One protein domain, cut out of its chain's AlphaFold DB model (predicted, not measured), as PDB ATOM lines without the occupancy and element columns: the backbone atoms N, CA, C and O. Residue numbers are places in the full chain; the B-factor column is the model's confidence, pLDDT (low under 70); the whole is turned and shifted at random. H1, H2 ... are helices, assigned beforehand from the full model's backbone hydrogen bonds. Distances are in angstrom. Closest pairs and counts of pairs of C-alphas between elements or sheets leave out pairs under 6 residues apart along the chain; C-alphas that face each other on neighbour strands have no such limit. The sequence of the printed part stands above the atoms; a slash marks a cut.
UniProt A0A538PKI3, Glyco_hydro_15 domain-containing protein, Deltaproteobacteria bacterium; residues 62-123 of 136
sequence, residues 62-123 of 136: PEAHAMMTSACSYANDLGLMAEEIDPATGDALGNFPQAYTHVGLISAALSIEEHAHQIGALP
ATOM      1  N   PRO A  62     366.386 271.092 300.195       82.81
ATOM      2  CA  PRO A  62     366.891 272.413 300.574       82.81
ATOM      3  C   PRO A  62     368.395 272.568 300.329       82.81
ATOM      4  O   PRO A  62     368.853 273.620 299.894       82.81
ATOM      5  N   GLU A  63     369.161 271.503 300.564       77.88
ATOM      6  CA  GLU A  63     370.609 271.495 300.353       77.88
ATOM      7  C   GLU A  63     370.939 271.454 298.865       77.88
ATOM      8  O   GLU A  63     371.793 272.208 298.406       77.88
ATOM      9  N   ALA A  64     370.204 270.651 298.093       79.31
ATOM     10  CA  ALA A  64     370.347 270.609 296.643       79.31
ATOM     11  C   ALA A  64     370.054 271.978 296.000       79.31
ATOM     12  O   ALA A  64     370.810 272.426 295.138       79.31
ATOM     13  N   HIS A  65     369.015 272.680 296.463       82.56
ATOM     14  CA  HIS A  65     368.716 274.045 296.033       82.56
ATOM     15  C   HIS A  65     369.816 275.030 296.436       82.56
ATOM     16  O   HIS A  65     370.265 275.792 295.588       82.56
ATOM     17  N   ALA A  66     370.300 274.993 297.682       80.69
ATOM     18  CA  ALA A  66     371.380 275.875 298.128       80.69
ATOM     19  C   ALA A  66     372.669 275.676 297.309       80.69
ATOM     20  O   ALA A  66     373.306 276.647 296.894       80.69
ATOM     21  N   MET A  67     373.021 274.421 297.014       79.88
ATOM     22  CA  MET A  67     374.156 274.091 296.151       79.88
ATOM     23  C   MET A  67     373.941 274.577 294.716       79.88
ATOM     24  O   MET A  67     374.863 275.134 294.129       79.88
ATOM     25  N   MET A  68     372.737 274.408 294.161       83.50
ATOM     26  CA  MET A  68     372.392 274.914 292.830       83.50
ATOM     27  C   MET A  68     372.504 276.442 292.766       83.50
ATOM     28  O   MET A  68     373.130 276.975 291.854       83.50
ATOM     29  N   THR A  69     371.966 277.153 293.758       86.56
ATOM     30  CA  THR A  69     372.071 278.615 293.851       86.56
ATOM     31  C   THR A  69     373.528 279.067 293.913       86.56
ATOM     32  O   THR A  69     373.909 279.981 293.185       86.56
ATOM     33  N   SER A  70     374.355 278.402 294.724       80.56
ATOM     34  CA  SER A  70     375.790 278.696 294.790       80.56
ATOM     35  C   SER A  70     376.521 278.362 293.490       80.56
ATOM     36  O   SER A  70     377.451 279.068 293.127       80.56
ATOM     37  N   ALA A  71     376.131 277.311 292.769       81.00
ATOM     38  CA  ALA A  71     376.734 277.000 291.477       81.00
ATOM     39  C   ALA A  71     376.414 278.093 290.444       81.00
ATOM     40  O   ALA A  71     377.314 278.573 289.758       81.00
ATOM     41  N   CYS A  72     375.157 278.540 290.378       86.75
ATOM     42  CA  CYS A  72     374.729 279.604 289.469       86.75
ATOM     43  C   CYS A  72     375.424 280.948 289.734       86.75
ATOM     44  O   CYS A  72     375.585 281.726 288.799       86.75
ATOM     45  N   SER A  73     375.868 281.232 290.967       84.44
ATOM     46  CA  SER A  73     376.552 282.499 291.275       84.44
ATOM     47  C   SER A  73     377.946 282.628 290.656       84.44
ATOM     48  O   SER A  73     378.499 283.721 290.663       84.44
ATOM     49  N   TYR A  74     378.520 281.540 290.132       83.31
ATOM     50  CA  TYR A  74     379.806 281.564 289.427       83.31
ATOM     51  C   TYR A  74     379.678 281.800 287.918       83.31
ATOM     52  O   TYR A  74     380.686 281.841 287.212       83.31
ATOM     53  N   ALA A  75     378.455 281.920 287.399       87.19
ATOM     54  CA  ALA A  75     378.255 282.355 286.028       87.19
ATOM     55  C   ALA A  75     378.598 283.846 285.896       87.19
ATOM     56  O   ALA A  75     378.326 284.637 286.801       87.19
ATOM     57  N   ASN A  76     379.181 284.239 284.764       88.06
ATOM     58  CA  ASN A  76     379.363 285.656 284.475       88.06
ATOM     59  C   ASN A  76     378.017 286.341 284.152       88.06
ATOM     60  O   ASN A  76     376.953 285.723 284.137       88.06
ATOM     61  N   ASP A  77     378.076 287.629 283.837       90.69
ATOM     62  CA  ASP A  77     376.948 288.458 283.404       90.69
ATOM     63  C   ASP A  77     376.207 287.926 282.162       90.69
ATOM     64  O   ASP A  77     375.017 288.186 281.991       90.69
ATOM     65  N   LEU A  78     376.882 287.135 281.324       93.25
ATOM     66  CA  LEU A  78     376.298 286.449 280.166       93.25
ATOM     67  C   LEU A  78     375.726 285.059 280.500       93.25
ATOM     68  O   LEU A  78     375.240 284.366 279.607       93.25
ATOM     69  N   GLY A  79     375.800 284.626 281.760       89.31
ATOM     70  CA  GLY A  79     375.375 283.295 282.189       89.31
ATOM     71  C   GLY A  79     376.357 282.175 281.826       89.31
ATOM     72  O   GLY A  79     375.987 281.003 281.873       89.31
ATOM     73  N   LEU A  80     377.593 282.513 281.449       89.06
ATOM     74  CA  LEU A  80     378.612 281.560 281.024       89.06
ATOM     75  C   LEU A  80     379.478 281.097 282.196       89.06
ATOM     76  O   LEU A  80     379.925 281.896 283.017       89.06
ATOM     77  N   MET A  81     379.763 279.797 282.221       83.69
ATOM     78  CA  MET A  81     380.595 279.150 283.236       83.69
ATOM     79  C   MET A  81     381.898 278.581 282.664       83.69
ATOM     80  O   MET A  81     381.955 278.117 281.518       83.69
ATOM     81  N   ALA A  82     382.934 278.580 283.502       82.81
ATOM     82  CA  ALA A  82     384.205 277.914 283.241       82.81
ATOM     83  C   ALA A  82     384.134 276.404 283.513       82.81
ATOM     84  O   ALA A  82     383.138 275.877 284.015       82.81
ATOM     85  N   GLU A  83     385.196 275.687 283.159       76.94
ATOM     86  CA  GLU A  83     385.343 274.264 283.475       76.94
ATOM     87  C   GLU A  83     385.435 274.022 284.982       76.94
ATOM     88  O   GLU A  83     384.783 273.125 285.519       76.94
ATOM     89  N   GLU A  84     386.204 274.861 285.667       77.12
ATOM     90  CA  GLU A  84     386.467 274.764 287.091       77.12
ATOM     91  C   GLU A  84     386.315 276.133 287.757       77.12
ATOM     92  O   GLU A  84     386.381 277.174 287.105       77.12
ATOM     93  N   ILE A  85     386.107 276.118 289.071       74.00
ATOM     94  CA  ILE A  85     386.075 277.312 289.913       74.00
ATOM     95  C   ILE A  85     387.035 277.078 291.071       74.00
ATOM     96  O   ILE A  85     386.982 276.013 291.697       74.00
ATOM     97  N   ASP A  86     387.880 278.061 291.367       73.31
ATOM     98  CA  ASP A  86     388.661 278.060 292.597       73.31
ATOM     99  C   ASP A  86     387.714 278.272 293.795       73.31
ATOM    100  O   ASP A  86     387.075 279.317 293.903       73.31
ATOM    101  N   PRO A  87     387.593 277.315 294.727       61.03
ATOM    102  CA  PRO A  87     386.667 277.430 295.850       61.03
ATOM    103  C   PRO A  87     387.105 278.439 296.926       61.03
ATOM    104  O   PRO A  87     386.303 278.754 297.802       61.03
ATOM    105  N   ALA A  88     388.363 278.883 296.928       68.75
ATOM    106  CA  ALA A  88     388.872 279.870 297.874       68.75
ATOM    107  C   ALA A  88     388.709 281.302 297.351       68.75
ATOM    108  O   ALA A  88     388.422 282.201 298.141       68.75
ATOM    109  N   THR A  89     388.892 281.511 296.045       73.69
ATOM    110  CA  THR A  89     388.862 282.851 295.433       73.69
ATOM    111  C   THR A  89     387.609 283.118 294.602       73.69
ATOM    112  O   THR A  89     387.218 284.270 294.446       73.69
ATOM    113  N   GLY A  90     386.952 282.070 294.101       68.62
ATOM    114  CA  GLY A  90     385.848 282.157 293.146       68.62
ATOM    115  C   GLY A  90     386.297 282.311 291.691       68.62
ATOM    116  O   GLY A  90     385.450 282.516 290.822       68.62
ATOM    117  N   ASP A  91     387.600 282.215 291.412       75.56
ATOM    118  CA  ASP A  91     388.134 282.436 290.069       75.56
ATOM    119  C   ASP A  91     387.706 281.343 289.086       75.56
ATOM    120  O   ASP A  91     387.700 280.151 289.397       75.56
ATOM    121  N   ALA A  92     387.411 281.764 287.857       78.06
ATOM    122  CA  ALA A  92     387.182 280.883 286.724       78.06
ATOM    123  C   ALA A  92     388.489 280.210 286.284       78.06
ATOM    124  O   ALA A  92     389.441 280.877 285.875       78.06
ATOM    125  N   LEU A  93     388.519 278.881 286.321       77.00
ATOM    126  CA  LEU A  93     389.675 278.071 285.954       77.00
ATOM    127  C   LEU A  93     389.364 277.181 284.741       77.00
ATOM    128  O   LEU A  93     388.249 276.693 284.546       77.00
ATOM    129  N   GLY A  94     390.392 276.933 283.930       80.62
ATOM    130  CA  GLY A  94     390.295 276.068 282.756       80.62
ATOM    131  C   GLY A  94     389.611 276.736 281.562       80.62
ATOM    132  O   GLY A  94     389.736 277.941 281.343       80.62
ATOM    133  N   ASN A  95     388.937 275.930 280.739       81.38
ATOM    134  CA  ASN A  95     388.313 276.420 279.514       81.38
ATOM    135  C   ASN A  95     387.104 277.308 279.823       81.38
ATOM    136  O   ASN A  95     386.274 276.976 280.671       81.38
ATOM    137  N   PHE A  96     386.977 278.403 279.078       84.75
ATOM    138  CA  PHE A  96     385.862 279.331 279.196       84.75
ATOM    139  C   PHE A  96     385.402 279.813 277.807       84.75
ATOM    140  O   PHE A  96     386.244 280.275 277.032       84.75
ATOM    141  N   PRO A  97     384.093 279.748 277.485       87.38
ATOM    142  CA  PRO A  97     383.030 279.052 278.220       87.38
ATOM    143  C   PRO A  97     383.118 277.524 278.044       87.38
ATOM    144  O   PRO A  97     383.456 277.041 276.965       87.38
ATOM    145  N   GLN A  98     382.769 276.747 279.076       88.19
ATOM    146  CA  GLN A  98     382.809 275.280 279.009       88.19
ATOM    147  C   GLN A  98     381.409 274.673 278.869       88.19
ATOM    148  O   GLN A  98     380.618 274.652 279.813       88.19
ATOM    149  N   ALA A  99     381.102 274.100 277.703       80.88
ATOM    150  CA  ALA A  99     379.781 273.535 277.406       80.88
ATOM    151  C   ALA A  99     379.380 272.405 278.372       80.88
ATOM    152  O   ALA A  99     378.229 272.328 278.802       80.88
ATOM    153  N   TYR A 100     380.329 271.547 278.762       75.69
ATOM    154  CA  TYR A 100     380.045 270.436 279.673       75.69
ATOM    155  C   TYR A 100     379.611 270.890 281.070       75.69
ATOM    156  O   TYR A 100     378.759 270.233 281.667       75.69
ATOM    157  N   THR A 101     380.123 272.022 281.564       79.81
ATOM    158  CA  THR A 101     379.683 272.602 282.842       79.81
ATOM    159  C   THR A 101     378.204 272.973 282.785       79.81
ATOM    160  O   THR A 101     377.436 272.596 283.668       79.81
ATOM    161  N   HIS A 102     377.773 273.617 281.698       81.50
ATOM    162  CA  HIS A 102     376.374 273.999 281.498       81.50
ATOM    163  C   HIS A 102     375.461 272.771 281.393       81.50
ATOM    164  O   HIS A 102     374.402 272.729 282.014       81.50
ATOM    165  N   VAL A 103     375.886 271.727 280.670       81.50
ATOM    166  CA  VAL A 103     375.141 270.457 280.592       81.50
ATOM    167  C   VAL A 103     375.006 269.803 281.972       81.50
ATOM    168  O   VAL A 103     373.940 269.274 282.298       81.50
ATOM    169  N   GLY A 104     376.057 269.856 282.794       77.94
ATOM    170  CA  GLY A 104     376.021 269.378 284.176       77.94
ATOM    171  C   GLY A 104     375.001 270.140 285.024       77.94
ATOM    172  O   GLY A 104     374.187 269.515 285.703       77.94
ATOM    173  N   LEU A 105     374.988 271.472 284.919       81.69
ATOM    174  CA  LEU A 105     374.052 272.342 285.638       81.69
ATOM    175  C   LEU A 105     372.590 272.087 285.233       81.69
ATOM    176  O   LEU A 105     371.733 271.920 286.099       81.69
ATOM    177  N   ILE A 106     372.312 271.962 283.930       84.50
ATOM    178  CA  ILE A 106     370.970 271.640 283.412       84.50
ATOM    179  C   ILE A 106     370.513 270.272 283.929       84.50
ATOM    180  O   ILE A 106     369.391 270.126 284.412       84.50
ATOM    181  N   SER A 107     371.392 269.269 283.877       80.25
ATOM    182  CA  SER A 107     371.077 267.915 284.349       80.25
ATOM    183  C   SER A 107     370.756 267.893 285.846       80.25
ATOM    184  O   SER A 107     369.830 267.203 286.277       80.25
ATOM    185  N   ALA A 108     371.499 268.667 286.638       78.88
ATOM    186  CA  ALA A 108     371.253 268.838 288.063       78.88
ATOM    187  C   ALA A 108     369.914 269.542 288.338       78.88
ATOM    188  O   ALA A 108     369.178 269.101 289.218       78.88
ATOM    189  N   ALA A 109     369.560 270.576 287.569       85.06
ATOM    190  CA  ALA A 109     368.286 271.279 287.714       85.06
ATOM    191  C   ALA A 109     367.089 270.354 287.445       85.06
ATOM    192  O   ALA A 109     366.187 270.273 288.274       85.06
ATOM    193  N   LEU A 110     367.138 269.586 286.350       83.94
ATOM    194  CA  LEU A 110     366.104 268.597 286.017       83.94
ATOM    195  C   LEU A 110     365.957 267.530 287.109       83.94
ATOM    196  O   LEU A 110     364.849 267.142 287.463       83.94
ATOM    197  N   SER A 111     367.077 267.087 287.679       81.50
ATOM    198  CA  SER A 111     367.083 266.097 288.759       81.50
ATOM    199  C   SER A 111     366.447 266.636 290.050       81.50
ATOM    200  O   SER A 111     365.713 265.919 290.729       81.50
ATOM    201  N   ILE A 112     366.709 267.903 290.395       81.69
ATOM    202  CA  ILE A 112     366.089 268.574 291.548       81.69
ATOM    203  C   ILE A 112     364.581 268.719 291.334       81.69
ATOM    204  O   ILE A 112     363.809 268.390 292.234       81.69
ATOM    205  N   GLU A 113     364.164 269.169 290.150       85.94
ATOM    206  CA  GLU A 113     362.752 269.312 289.788       85.94
ATOM    207  C   GLU A 113     362.008 267.972 289.861       85.94
ATOM    208  O   GLU A 113     360.952 267.879 290.489       85.94
ATOM    209  N   GLU A 114     362.578 266.913 289.282       83.62
ATOM    210  CA  GLU A 114     361.995 265.573 289.325       83.62
ATOM    211  C   GLU A 114     361.816 265.084 290.767       83.62
ATOM    212  O   GLU A 114     360.738 264.614 291.135       83.62
ATOM    213  N   HIS A 115     362.837 265.242 291.614       82.38
ATOM    214  CA  HIS A 115     362.736 264.830 293.010       82.38
ATOM    215  C   HIS A 115     361.708 265.663 293.790       82.38
ATOM    216  O   HIS A 115     360.931 265.124 294.580       82.38
ATOM    217  N   ALA A 116     361.645 266.968 293.530       84.56
ATOM    218  CA  ALA A 116     360.661 267.850 294.141       84.56
ATOM    219  C   ALA A 116     359.221 267.489 293.755       84.56
ATOM    220  O   ALA A 116     358.335 267.525 294.609       84.56
ATOM    221  N   HIS A 117     358.992 267.068 292.511       84.19
ATOM    222  CA  HIS A 117     357.714 266.507 292.084       84.19
ATOM    223  C   HIS A 117     357.387 265.182 292.790       84.19
ATOM    224  O   HIS A 117     356.264 265.004 293.256       84.19
ATOM    225  N   GLN A 118     358.355 264.267 292.909       80.56
ATOM    226  CA  GLN A 118     358.151 262.958 293.546       80.56
ATOM    227  C   GLN A 118     357.706 263.068 295.008       80.56
ATOM    228  O   GLN A 118     356.877 262.277 295.455       80.56
ATOM    229  N   ILE A 119     358.240 264.043 295.748       83.62
ATOM    230  CA  ILE A 119     357.887 264.246 297.159       83.62
ATOM    231  C   ILE A 119     356.727 265.234 297.366       83.62
ATOM    232  O   ILE A 119     356.396 265.558 298.505       83.62
ATOM    233  N   GLY A 120     356.123 265.743 296.285       84.94
ATOM    234  CA  GLY A 120     355.026 266.714 296.345       84.94
ATOM    235  C   GLY A 120     355.433 268.118 296.808       84.94
ATOM    236  O   GLY A 120     354.574 268.889 297.227       84.94
ATOM    237  N   ALA A 121     356.725 268.459 296.749       81.06
ATOM    238  CA  ALA A 121     357.235 269.789 297.088       81.06
ATOM    239  C   ALA A 121     357.013 270.816 295.966       81.06
ATOM    240  O   ALA A 121     356.901 272.009 296.244       81.06
ATOM    241  N   LEU A 122     356.922 270.363 294.712       76.06
ATOM    242  CA  LEU A 122     356.482 271.177 293.579       76.06
ATOM    243  C   LEU A 122     355.181 270.608 292.997       76.06
ATOM    244  O   LEU A 122     355.027 269.384 292.918       76.06
ATOM    245  N   PRO A 123     354.231 271.464 292.585       69.38
ATOM    246  CA  PRO A 123     353.028 271.006 291.909       69.38
ATOM    247  C   PRO A 123     353.396 270.408 290.550       69.38
ATOM    248  O   PRO A 123     354.177 270.996 289.809       69.38
TER     249      PRO A 123
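Overview. This is residues 62 to 123 of the 136 residues of the protein "Glyco_hydro_15 domain-containing protein" of Deltaproteobacteria bacterium (UniProt A0A538PKI3). This is a helical hairpin with uneven arms: the short helix H1 and the longer H2 lie side by side and run opposite ways, and a long looped link, residues 73 to 98, joins them at one end. Within that link, residues 84 to 85 pair antiparallel with residues 92 to 93; at the far end of H2, residues 115 to 120 stick out. The printed part has 62 residues with two named helices, H1 then H2, and no named strand; the class is all helix. The whole is loose, with a radius of gyration of the C-alphas of 13.2 A, and elongated, spanning 38 by 23 by 17 A.

Arrangement. Look first at H1, residues 62 to 72, and then at H2, residues 99 to 118: they form a helical hairpin and touch, with 6 pairs of C-alphas within 8 A. The closest C-alphas are those of Ala 64 and Ile 112, 6.9 A apart. H2 touches H1 with residues 105 to 112 alone. Their lines stand at a shallow tilt of 23 degrees, opposite ways, and their centres are 11.1 A apart. In H1 and H2 every O i to N i+4 pair is within hydrogen-bond range.

Along the chain. Find C-alpha 62 at (366.891, 272.413, 300.574); from there H1 runs 15.4 A to C-alpha 72. Then find C-alpha 99 at (379.781, 273.535, 277.406), where H2 begins; it runs 29.0 A to C-alpha 118 at (358.151, 262.958, 293.546).

Size, cuts and confidence. The two C-alphas farthest apart, those of Gly 94 and Gly 120, are 38.9 A from each other. The printed part has no cut, and the link from H1 to H2, 26 residues, is long. Residues 115 to 120, of which 115 to 118 belong to H2, stand free. The mean pLDDT of the printed part is 81.1; look for values under 70 at residues 87 to 88, 90 and 123.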